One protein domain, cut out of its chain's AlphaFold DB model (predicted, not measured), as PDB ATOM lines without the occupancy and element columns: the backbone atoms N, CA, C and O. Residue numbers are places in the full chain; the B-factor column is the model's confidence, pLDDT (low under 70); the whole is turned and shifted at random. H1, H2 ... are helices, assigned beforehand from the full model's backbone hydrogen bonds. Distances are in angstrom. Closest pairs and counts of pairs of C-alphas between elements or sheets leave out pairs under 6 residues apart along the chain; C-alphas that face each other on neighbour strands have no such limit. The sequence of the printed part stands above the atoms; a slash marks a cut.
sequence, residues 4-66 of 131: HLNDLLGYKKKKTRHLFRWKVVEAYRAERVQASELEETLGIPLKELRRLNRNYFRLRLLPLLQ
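This is residues 4 to 66 of the 131 residues of an uncharacterized protein of Spirosoma linguale (strain ATCC 33905 / DSM 74 / LMG 10896) (UniProt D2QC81). Two helices, H1 and H2, lie side by side as a helical hairpin, and the long H4 crosses H2 nearly at a right angle on the side away from H1. The short H3 lies over one face of that hairpin, between H2 and H4 along the chain, and H4 runs on past H2. The printed part has 63 residues with four named helices, in the order H1, H2, H3, H4, and no named strand: the class is all helix. It is compact, with a radius of gyration of the C-alphas of 11.5 A, and spans 34 by 23 by 18 A.

H1, residues 4 to 13, and H2, residues 17 to 29, form a helical hairpin and touch, the C-alphas of Tyr 11 and Phe 20 being closest at 5.2 A. They run opposite ways at a shallow tilt of 13 degrees. H3, residues 35 to 42, only just touches H1, with 3 pairs of C-alphas within 8 A, the closest being Leu 9 and Leu 42 at 7.3 A. H2 and H3 are close but not clearly touching. H4, residues 46 to 65, touches H2 about perpendicular, at 89 degrees, with residues 49 to 56 alone; the closest C-alphas, of Val 25 and Asn 53, are 5.9 A apart. H1 and H4 are apart. Every O i to N i+4 pair is within hydrogen-bond range in H1, H2 and H3, and 13 of 16 are in H4.

H1 begins at C-alpha 4, (42.713, 30.406, 129.851), and is 14.5 A long. H2 measures 18.7 A and H3 10.2 A. H4 measures 25.3 A, has a kink of 36 degrees near residue 59, and ends at C-alpha 65, (51.660, 52.662, 140.229).

The C-alphas farthest apart, of Glu 40 and Gln 66, are 35.1 A apart. The printed part has no cut, and its three links are tight. Residues 13 to 18 stand free. Mean pLDDT of the printed part is 90.2, and residue 15 is under 70.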
ATOM      1  N   HIS A   4      43.179  29.248 129.098       84.38
ATOM      2  CA  HIS A   4      42.713  30.406 129.851       84.38
ATOM      3  C   HIS A   4      41.221  30.722 129.668       84.38
ATOM      4  O   HIS A   4      40.591  31.180 130.617       84.38
ATOM      5  N   LEU A   5      40.618  30.451 128.505       87.00
ATOM      6  CA  LEU A   5      39.171  30.637 128.313       87.00
ATOM      7  C   LEU A   5      38.364  29.636 129.149       87.00
ATOM      8  O   LEU A   5      37.362  30.007 129.765       87.00
ATOM      9  N   ASN A   6      38.832  28.389 129.237       88.19
ATOM     10  CA  ASN A   6      38.210  27.361 130.074       88.19
ATOM     11  C   ASN A   6      38.281  27.721 131.562       88.19
ATOM     12  O   ASN A   6      37.287  27.580 132.283       88.19
ATOM     13  N   ASP A   7      39.411  28.272 132.009       88.00
ATOM     14  CA  ASP A   7      39.548  28.781 133.374       88.00
ATOM     15  C   ASP A   7      38.530  29.896 133.652       88.00
ATOM     16  O   ASP A   7      37.830  29.868 134.669       88.00
ATOM     17  N   LEU A   8      38.391  30.859 132.730       89.75
ATOM     18  CA  LEU A   8      37.423  31.955 132.842       89.75
ATOM     19  C   LEU A   8      35.977  31.448 132.904       89.75
ATOM     20  O   LEU A   8      35.190  31.957 133.705       89.75
ATOM     21  N   LEU A   9      35.626  30.413 132.136       88.44
ATOM     22  CA  LEU A   9      34.326  29.742 132.236       88.44
ATOM     23  C   LEU A   9      34.118  29.108 133.618       88.44
ATOM     24  O   LEU A   9      33.030  29.213 134.191       88.44
ATOM     25  N   GLY A  10      35.160  28.507 134.195       86.38
ATOM     26  CA  GLY A  10      35.145  28.013 135.572       86.38
ATOM     27  C   GLY A  10      34.862  29.124 136.588       86.38
ATOM     28  O   GLY A  10      34.008  28.966 137.465       86.38
ATOM     29  N   TYR A  11      35.509  30.282 136.437       86.00
ATOM     30  CA  TYR A  11      35.256  31.459 137.272       86.00
ATOM     31  C   TYR A  11      33.866  32.072 137.060       86.00
ATOM     32  O   TYR A  11      33.315  32.621 138.008       86.00
ATOM     33  N   LYS A  12      33.284  31.978 135.857       85.38
ATOM     34  CA  LYS A  12      31.910  32.432 135.573       85.38
ATOM     35  C   LYS A  12      30.875  31.583 136.320       85.38
ATOM     36  O   LYS A  12      29.871  32.116 136.788       85.38
ATOM     37  N   LYS A  13      31.126  30.273 136.442       83.56
ATOM     38  CA  LYS A  13      30.249  29.305 137.131       83.56
ATOM     39  C   LYS A  13      30.324  29.418 138.656       83.56
ATOM     40  O   LYS A  13      29.312  29.287 139.342       83.56
ATOM     41  N   LYS A  14      31.511  29.683 139.204       78.06
ATOM     42  CA  LYS A  14      31.695  29.981 140.632       78.06
ATOM     43  C   LYS A  14      31.126  31.384 140.886       78.06
ATOM     44  O   LYS A  14      31.566  32.332 140.255       78.06
ATOM     45  N   LYS A  15      30.149  31.559 141.788       64.25
ATOM     46  CA  LYS A  15      29.381  32.818 142.019       64.25
ATOM     47  C   LYS A  15      30.212  34.069 142.426       64.25
ATOM     48  O   LYS A  15      29.666  35.085 142.850       64.25
ATOM     49  N   THR A  16      31.534  34.055 142.280       78.50
ATOM     50  CA  THR A  16      32.473  35.147 142.553       78.50
ATOM     51  C   THR A  16      32.550  36.150 141.392       78.50
ATOM     52  O   THR A  16      33.546  36.231 140.671       78.50
ATOM     53  N   ARG A  17      31.496  36.964 141.224       79.12
ATOM     54  CA  ARG A  17      31.346  37.929 140.108       79.12
ATOM     55  C   ARG A  17      32.510  38.924 139.967       79.12
ATOM     56  O   ARG A  17      32.830  39.331 138.851       79.12
ATOM     57  N   HIS A  18      33.129  39.343 141.072       85.06
ATOM     58  CA  HIS A  18      34.224  40.324 141.056       85.06
ATOM     59  C   HIS A  18      35.566  39.704 140.633       85.06
ATOM     60  O   HIS A  18      36.235  40.260 139.765       85.06
ATOM     61  N   LEU A  19      35.912  38.526 141.171       87.19
ATOM     62  CA  LEU A  19      37.118  37.785 140.783       87.19
ATOM     63  C   LEU A  19      37.076  37.412 139.306       87.19
ATOM     64  O   LEU A  19      38.055  37.635 138.602       87.19
ATOM     65  N   PHE A  20      35.923  36.932 138.826       92.31
ATOM     66  CA  PHE A  20      35.714  36.643 137.410       92.31
ATOM     67  C   PHE A  20      36.048  37.857 136.534       92.31
ATOM     68  O   PHE A  20      36.871  37.762 135.628       92.31
ATOM     69  N   ARG A  21      35.491  39.032 136.854       91.88
ATOM     70  CA  ARG A  21      35.741  40.274 136.105       91.88
ATOM     71  C   ARG A  21      37.210  40.685 136.096       91.88
ATOM     72  O   ARG A  21      37.703  41.136 135.067       91.88
ATOM     73  N   TRP A  22      37.906  40.552 137.222       92.88
ATOM     74  CA  TRP A  22      39.336  40.854 137.276       92.88
ATOM     75  C   TRP A  22      40.158  39.863 136.464       92.88
ATOM     76  O   TRP A  22      41.034  40.296 135.725       92.88
ATOM     77  N   LYS A  23      39.842  38.567 136.538       93.38
ATOM     78  CA  LYS A  23      40.527  37.520 135.772       93.38
ATOM     79  C   LYS A  23      40.347  37.691 134.266       93.38
ATOM     80  O   LYS A  23      41.317  37.547 133.532       93.38
ATOM     81  N   VAL A  24      39.151  38.079 133.814       94.56
ATOM     82  CA  VAL A  24      38.898  38.429 132.404       94.56
ATOM     83  C   VAL A  24      39.821  39.564 131.952       94.56
ATOM     84  O   VAL A  24      40.479  39.452 130.922       94.56
ATOM     85  N   VAL A  25      39.913  40.646 132.734       95.81
ATOM     86  CA  VAL A  25      40.778  41.787 132.390       95.81
ATOM     87  C   VAL A  25      42.261  41.414 132.447       95.81
ATOM     88  O   VAL A  25      43.017  41.854 131.589       95.81
ATOM     89  N   GLU A  26      42.688  40.612 133.425       94.31
ATOM     90  CA  GLU A  26      44.064  40.105 133.512       94.31
ATOM     91  C   GLU A  26      44.443  39.297 132.268       94.31
ATOM     92  O   GLU A  26      45.484  39.559 131.674       94.31
ATOM     93  N   ALA A  27      43.591  38.356 131.853       94.25
ATOM     94  CA  ALA A  27      43.830  37.520 130.680       94.25
ATOM     95  C   ALA A  27      43.889  38.348 129.388       94.25
ATOM     96  O   ALA A  27      44.793  38.150 128.579       94.25
ATOM     97  N   TYR A  28      42.981  39.319 129.239       94.88
ATOM     98  CA  TYR A  28      42.978  40.258 128.115       94.88
ATOM     99  C   TYR A  28      44.247  41.122 128.068       94.88
ATOM    100  O   TYR A  28      44.885  41.241 127.029       94.88
ATOM    101  N   ARG A  29      44.646  41.722 129.198       92.62
ATOM    102  CA  ARG A  29      45.836  42.593 129.264       92.62
ATOM    103  C   ARG A  29      47.151  41.838 129.118       92.62
ATOM    104  O   ARG A  29      48.135  42.449 128.729       92.62
ATOM    105  N   ALA A  30      47.171  40.559 129.476       93.00
ATOM    106  CA  ALA A  30      48.308  39.676 129.254       93.00
ATOM    107  C   ALA A  30      48.367  39.144 127.812       93.00
ATOM    108  O   ALA A  30      49.183  38.268 127.545       93.00
ATOM    109  N   GLU A  31      47.470  39.604 126.928       91.75
ATOM    110  CA  GLU A  31      47.363  39.181 125.524       91.75
ATOM    111  C   GLU A  31      47.164  37.665 125.358       91.75
ATOM    112  O   GLU A  31      47.409  37.088 124.306       91.75
ATOM    113  N   ARG A  32      46.662  37.004 126.410       90.94
ATOM    114  CA  ARG A  32      46.389  35.559 126.428       90.94
ATOM    115  C   ARG A  32      45.062  35.203 125.771       90.94
ATOM    116  O   ARG A  32      44.833  34.039 125.463       90.94
ATOM    117  N   VAL A  33      44.166  36.181 125.665       92.44
ATOM    118  CA  VAL A  33      42.824  36.036 125.098       92.44
ATOM    119  C   VAL A  33      42.484  37.319 124.349       92.44
ATOM    120  O   VAL A  33      42.642  38.417 124.895       92.44
ATOM    121  N   GLN A  34      41.994  37.184 123.118       92.25
ATOM    122  CA  GLN A  34      41.574  38.334 122.316       92.25
ATOM    123  C   GLN A  34      40.164  38.811 122.690       92.25
ATOM    124  O   GLN A  34      39.360  38.083 123.272       92.25
ATOM    125  N   ALA A  35      39.835  40.060 122.353       92.00
ATOM    126  CA  ALA A  35      38.513  40.616 122.650       92.00
ATOM    127  C   ALA A  35      37.377  39.890 121.905       92.00
ATOM    128  O   ALA A  35      36.318  39.691 122.494       92.00
ATOM    129  N   SER A  36      37.616  39.466 120.661       92.31
ATOM    130  CA  SER A  36      36.685  38.656 119.862       92.31
ATOM    131  C   SER A  36      36.363  37.330 120.551       92.31
ATOM    132  O   SER A  36      35.200  37.002 120.756       92.31
ATOM    133  N   GLU A  37      37.389  36.621 121.023       92.19
ATOM    134  CA  GLU A  37      37.231  35.345 121.725       92.19
ATOM    135  C   GLU A  37      36.407  35.487 123.017       92.19
ATOM    136  O   GLU A  37      35.608  34.612 123.354       92.19
ATOM    137  N   LEU A  38      36.575  36.590 123.757       92.25
ATOM    138  CA  LEU A  38      35.785  36.881 124.962       92.25
ATOM    139  C   LEU A  38      34.316  37.173 124.637       92.25
ATOM    140  O   LEU A  38      33.428  36.828 125.424       92.25
ATOM    141  N   GLU A  39      34.060  37.821 123.508       93.81
ATOM    142  CA  GLU A  39      32.712  38.118 123.041       93.81
ATOM    143  C   GLU A  39      31.997  36.834 122.609       93.81
ATOM    144  O   GLU A  39      30.914  36.548 123.118       93.81
ATOM    145  N   GLU A  40      32.650  36.003 121.797       92.06
ATOM    146  CA  GLU A  40      32.113  34.726 121.314       92.06
ATOM    147  C   GLU A  40      31.858  33.719 122.446       92.06
ATOM    148  O   GLU A  40      30.808  33.079 122.497       92.06
ATOM    149  N   THR A  41      32.797  33.572 123.385       91.56
ATOM    150  CA  THR A  41      32.715  32.512 124.409       91.56
ATOM    151  C   THR A  41      32.007  32.939 125.691       91.56
ATOM    152  O   THR A  41      31.264  32.161 126.296       91.56
ATOM    153  N   LEU A  42      32.247  34.167 126.162       89.19
ATOM    154  CA  LEU A  42      31.718  34.645 127.441       89.19
ATOM    155  C   LEU A  42      30.524  35.584 127.271       89.19
ATOM    156  O   LEU A  42      29.833  35.811 128.275       89.19
ATOM    157  N   GLY A  43      30.264  36.079 126.056       91.38
ATOM    158  CA  GLY A  43      29.227  37.070 125.774       91.38
ATOM    159  C   GLY A  43      29.570  38.451 126.329       91.38
ATOM    160  O   GLY A  43      28.668  39.188 126.719       91.38
ATOM    161  N   ILE A  44      30.862  38.773 126.474       92.25
ATOM    162  CA  ILE A  44      31.306  40.067 127.008       92.25
ATOM    163  C   ILE A  44      31.612  40.992 125.828       92.25
ATOM    164  O   ILE A  44      32.660  40.831 125.204       92.25
ATOM    165  N   PRO A  45      30.762  41.995 125.540       95.31
ATOM    166  CA  PRO A  45      30.999  42.893 124.420       95.31
ATOM    167  C   PRO A  45      32.200  43.803 124.697       95.31
ATOM    168  O   PRO A  45      32.472  44.186 125.845       95.31
ATOM    169  N   LEU A  46      32.862  44.269 123.634       93.81
ATOM    170  CA  LEU A  46      34.034  45.150 123.723       93.81
ATOM    171  C   LEU A  46      33.804  46.386 124.616       93.81
ATOM    172  O   LEU A  46      34.694  46.821 125.353       93.81
ATOM    173  N   LYS A  47      32.592  46.956 124.591       95.50
ATOM    174  CA  LYS A  47      32.207  48.100 125.438       95.50
ATOM    175  C   LYS A  47      32.263  47.756 126.928       95.50
ATOM    176  O   LYS A  47      32.755  48.562 127.726       95.50
ATOM    177  N   GLU A  48      31.786  46.572 127.310       94.38
ATOM    178  CA  GLU A  48      31.866  46.099 128.691       94.38
ATOM    179  C   GLU A  48      33.314  45.791 129.074       94.38
ATOM    180  O   GLU A  48      33.758  46.238 130.132       94.38
ATOM    181  N   LEU A  49      34.088  45.152 128.192       95.50
ATOM    182  CA  LEU A  49      35.506  44.878 128.428       95.50
ATOM    183  C   LEU A  49      36.306  46.167 128.685       95.50
ATOM    184  O   LEU A  49      37.055  46.256 129.661       95.50
ATOM    185  N   ARG A  50      36.082  47.219 127.884       95.44
ATOM    186  CA  ARG A  50      36.684  48.549 128.102       95.44
ATOM    187  C   ARG A  50      36.296  49.139 129.458       95.44
ATOM    188  O   ARG A  50      37.147  49.695 130.155       95.44
ATOM    189  N   ARG A  51      35.028  49.013 129.862       95.88
ATOM    190  CA  ARG A  51      34.548  49.476 131.177       95.88
ATOM    191  C   ARG A  51      35.220  48.710 132.318       95.88
ATOM    192  O   ARG A  51      35.666  49.331 133.284       95.88
ATOM    193  N   LEU A  52      35.317  47.386 132.206       94.50
ATOM    194  CA  LEU A  52      35.995  46.539 133.186       94.50
ATOM    195  C   LEU A  52      37.479  46.898 133.291       94.50
ATOM    196  O   LEU A  52      37.976  47.056 134.404       94.50
ATOM    197  N   ASN A  53      38.159  47.126 132.164       95.31
ATOM    198  CA  ASN A  53      39.570  47.510 132.141       95.31
ATOM    199  C   ASN A  53      39.818  48.881 132.800       95.31
ATOM    200  O   ASN A  53      40.744  49.027 133.596       95.31
ATOM    201  N   ARG A  54      38.945  49.872 132.564       95.38
ATOM    202  CA  ARG A  54      39.008  51.175 133.261       95.38
ATOM    203  C   ARG A  54      38.878  51.022 134.778       95.38
ATOM    204  O   ARG A  54      39.655  51.613 135.526       95.38
ATOM    205  N   ASN A  55      37.920  50.215 135.233       94.62
ATOM    206  CA  ASN A  55      37.722  49.964 136.661       94.62
ATOM    207  C   ASN A  55      38.892  49.192 137.275       94.62
ATOM    208  O   ASN A  55      39.342  49.534 138.365       94.62
ATOM    209  N   TYR A  56      39.406  48.186 136.569       94.81
ATOM    210  CA  TYR A  56      40.583  47.425 136.977       94.81
ATOM    211  C   TYR A  56      41.797  48.336 137.148       94.81
ATOM    212  O   TYR A  56      42.465  48.292 138.178       94.81
ATOM    213  N   PHE A  57      42.042  49.217 136.173       92.88
ATOM    214  CA  PHE A  57      43.120  50.190 136.261       92.88
ATOM    215  C   PHE A  57      42.950  51.091 137.485       92.88
ATOM    216  O   PHE A  57      43.849  51.159 138.312       92.88
ATOM    217  N   ARG A  58      41.776  51.713 137.656       91.75
ATOM    218  CA  ARG A  58      41.510  52.634 138.771       91.75
ATOM    219  C   ARG A  58      41.642  51.975 140.145       91.75
ATOM    220  O   ARG A  58      42.172  52.594 141.057       91.75
ATOM    221  N   LEU A  59      41.108  50.767 140.311       90.19
ATOM    222  CA  LEU A  59      40.990  50.137 141.628       90.19
ATOM    223  C   LEU A  59      42.197  49.280 142.001       90.19
ATOM    224  O   LEU A  59      42.464  49.119 143.186       90.19
ATOM    225  N   ARG A  60      42.902  48.715 141.016       89.19
ATOM    226  CA  ARG A  60      43.958  47.731 141.274       89.19
ATOM    227  C   ARG A  60      45.336  48.187 140.833       89.19
ATOM    228  O   ARG A  60      46.289  47.944 141.555       89.19
ATOM    229  N   LEU A  61      45.452  48.846 139.681       90.62
ATOM    230  CA  LEU A  61      46.760  49.279 139.176       90.62
ATOM    231  C   LEU A  61      47.154  50.655 139.693       90.62
ATOM    232  O   LEU A  61      48.290  50.840 140.109       90.62
ATOM    233  N   LEU A  62      46.223  51.607 139.703       89.88
ATOM    234  CA  LEU A  62      46.500  52.981 140.101       89.88
ATOM    235  C   LEU A  62      47.090  53.071 141.519       89.88
ATOM    236  O   LEU A  62      48.094  53.759 141.657       89.88
ATOM    237  N   PRO A  63      46.588  52.341 142.539       87.31
ATOM    238  CA  PRO A  63      47.201  52.362 143.869       87.31
ATOM    239  C   PRO A  63      48.620  51.779 143.925       87.31
ATOM    240  O   PRO A  63      49.367  52.119 144.832       87.31
ATOM    241  N   LEU A  64      48.985  50.893 142.992       87.44
ATOM    242  CA  LEU A  64      50.314  50.273 142.931       87.44
ATOM    243  C   LEU A  64      51.311  51.149 142.163       87.44
ATOM    244  O   LEU A  64      52.470  51.245 142.543       87.44
ATOM    245  N   LEU A  65      50.852  51.784 141.081       85.75
ATOM    246  CA  LEU A  65      51.660  52.662 140.229       85.75
ATOM    247  C   LEU A  65      51.862  54.041 140.855       85.75
ATOM    248  O   LEU A  65      52.918  54.650 140.728       85.75
ATOM    249  N   GLN A  66      50.821  54.541 141.510       80.50
ATOM    250  CA  GLN A  66      50.819  55.792 142.243       80.50
ATOM    251  C   GLN A  66      50.368  55.461 143.660       80.50
ATOM    252  O   GLN A  66      49.196  55.690 143.987       80.50
TER     253      GLN A  66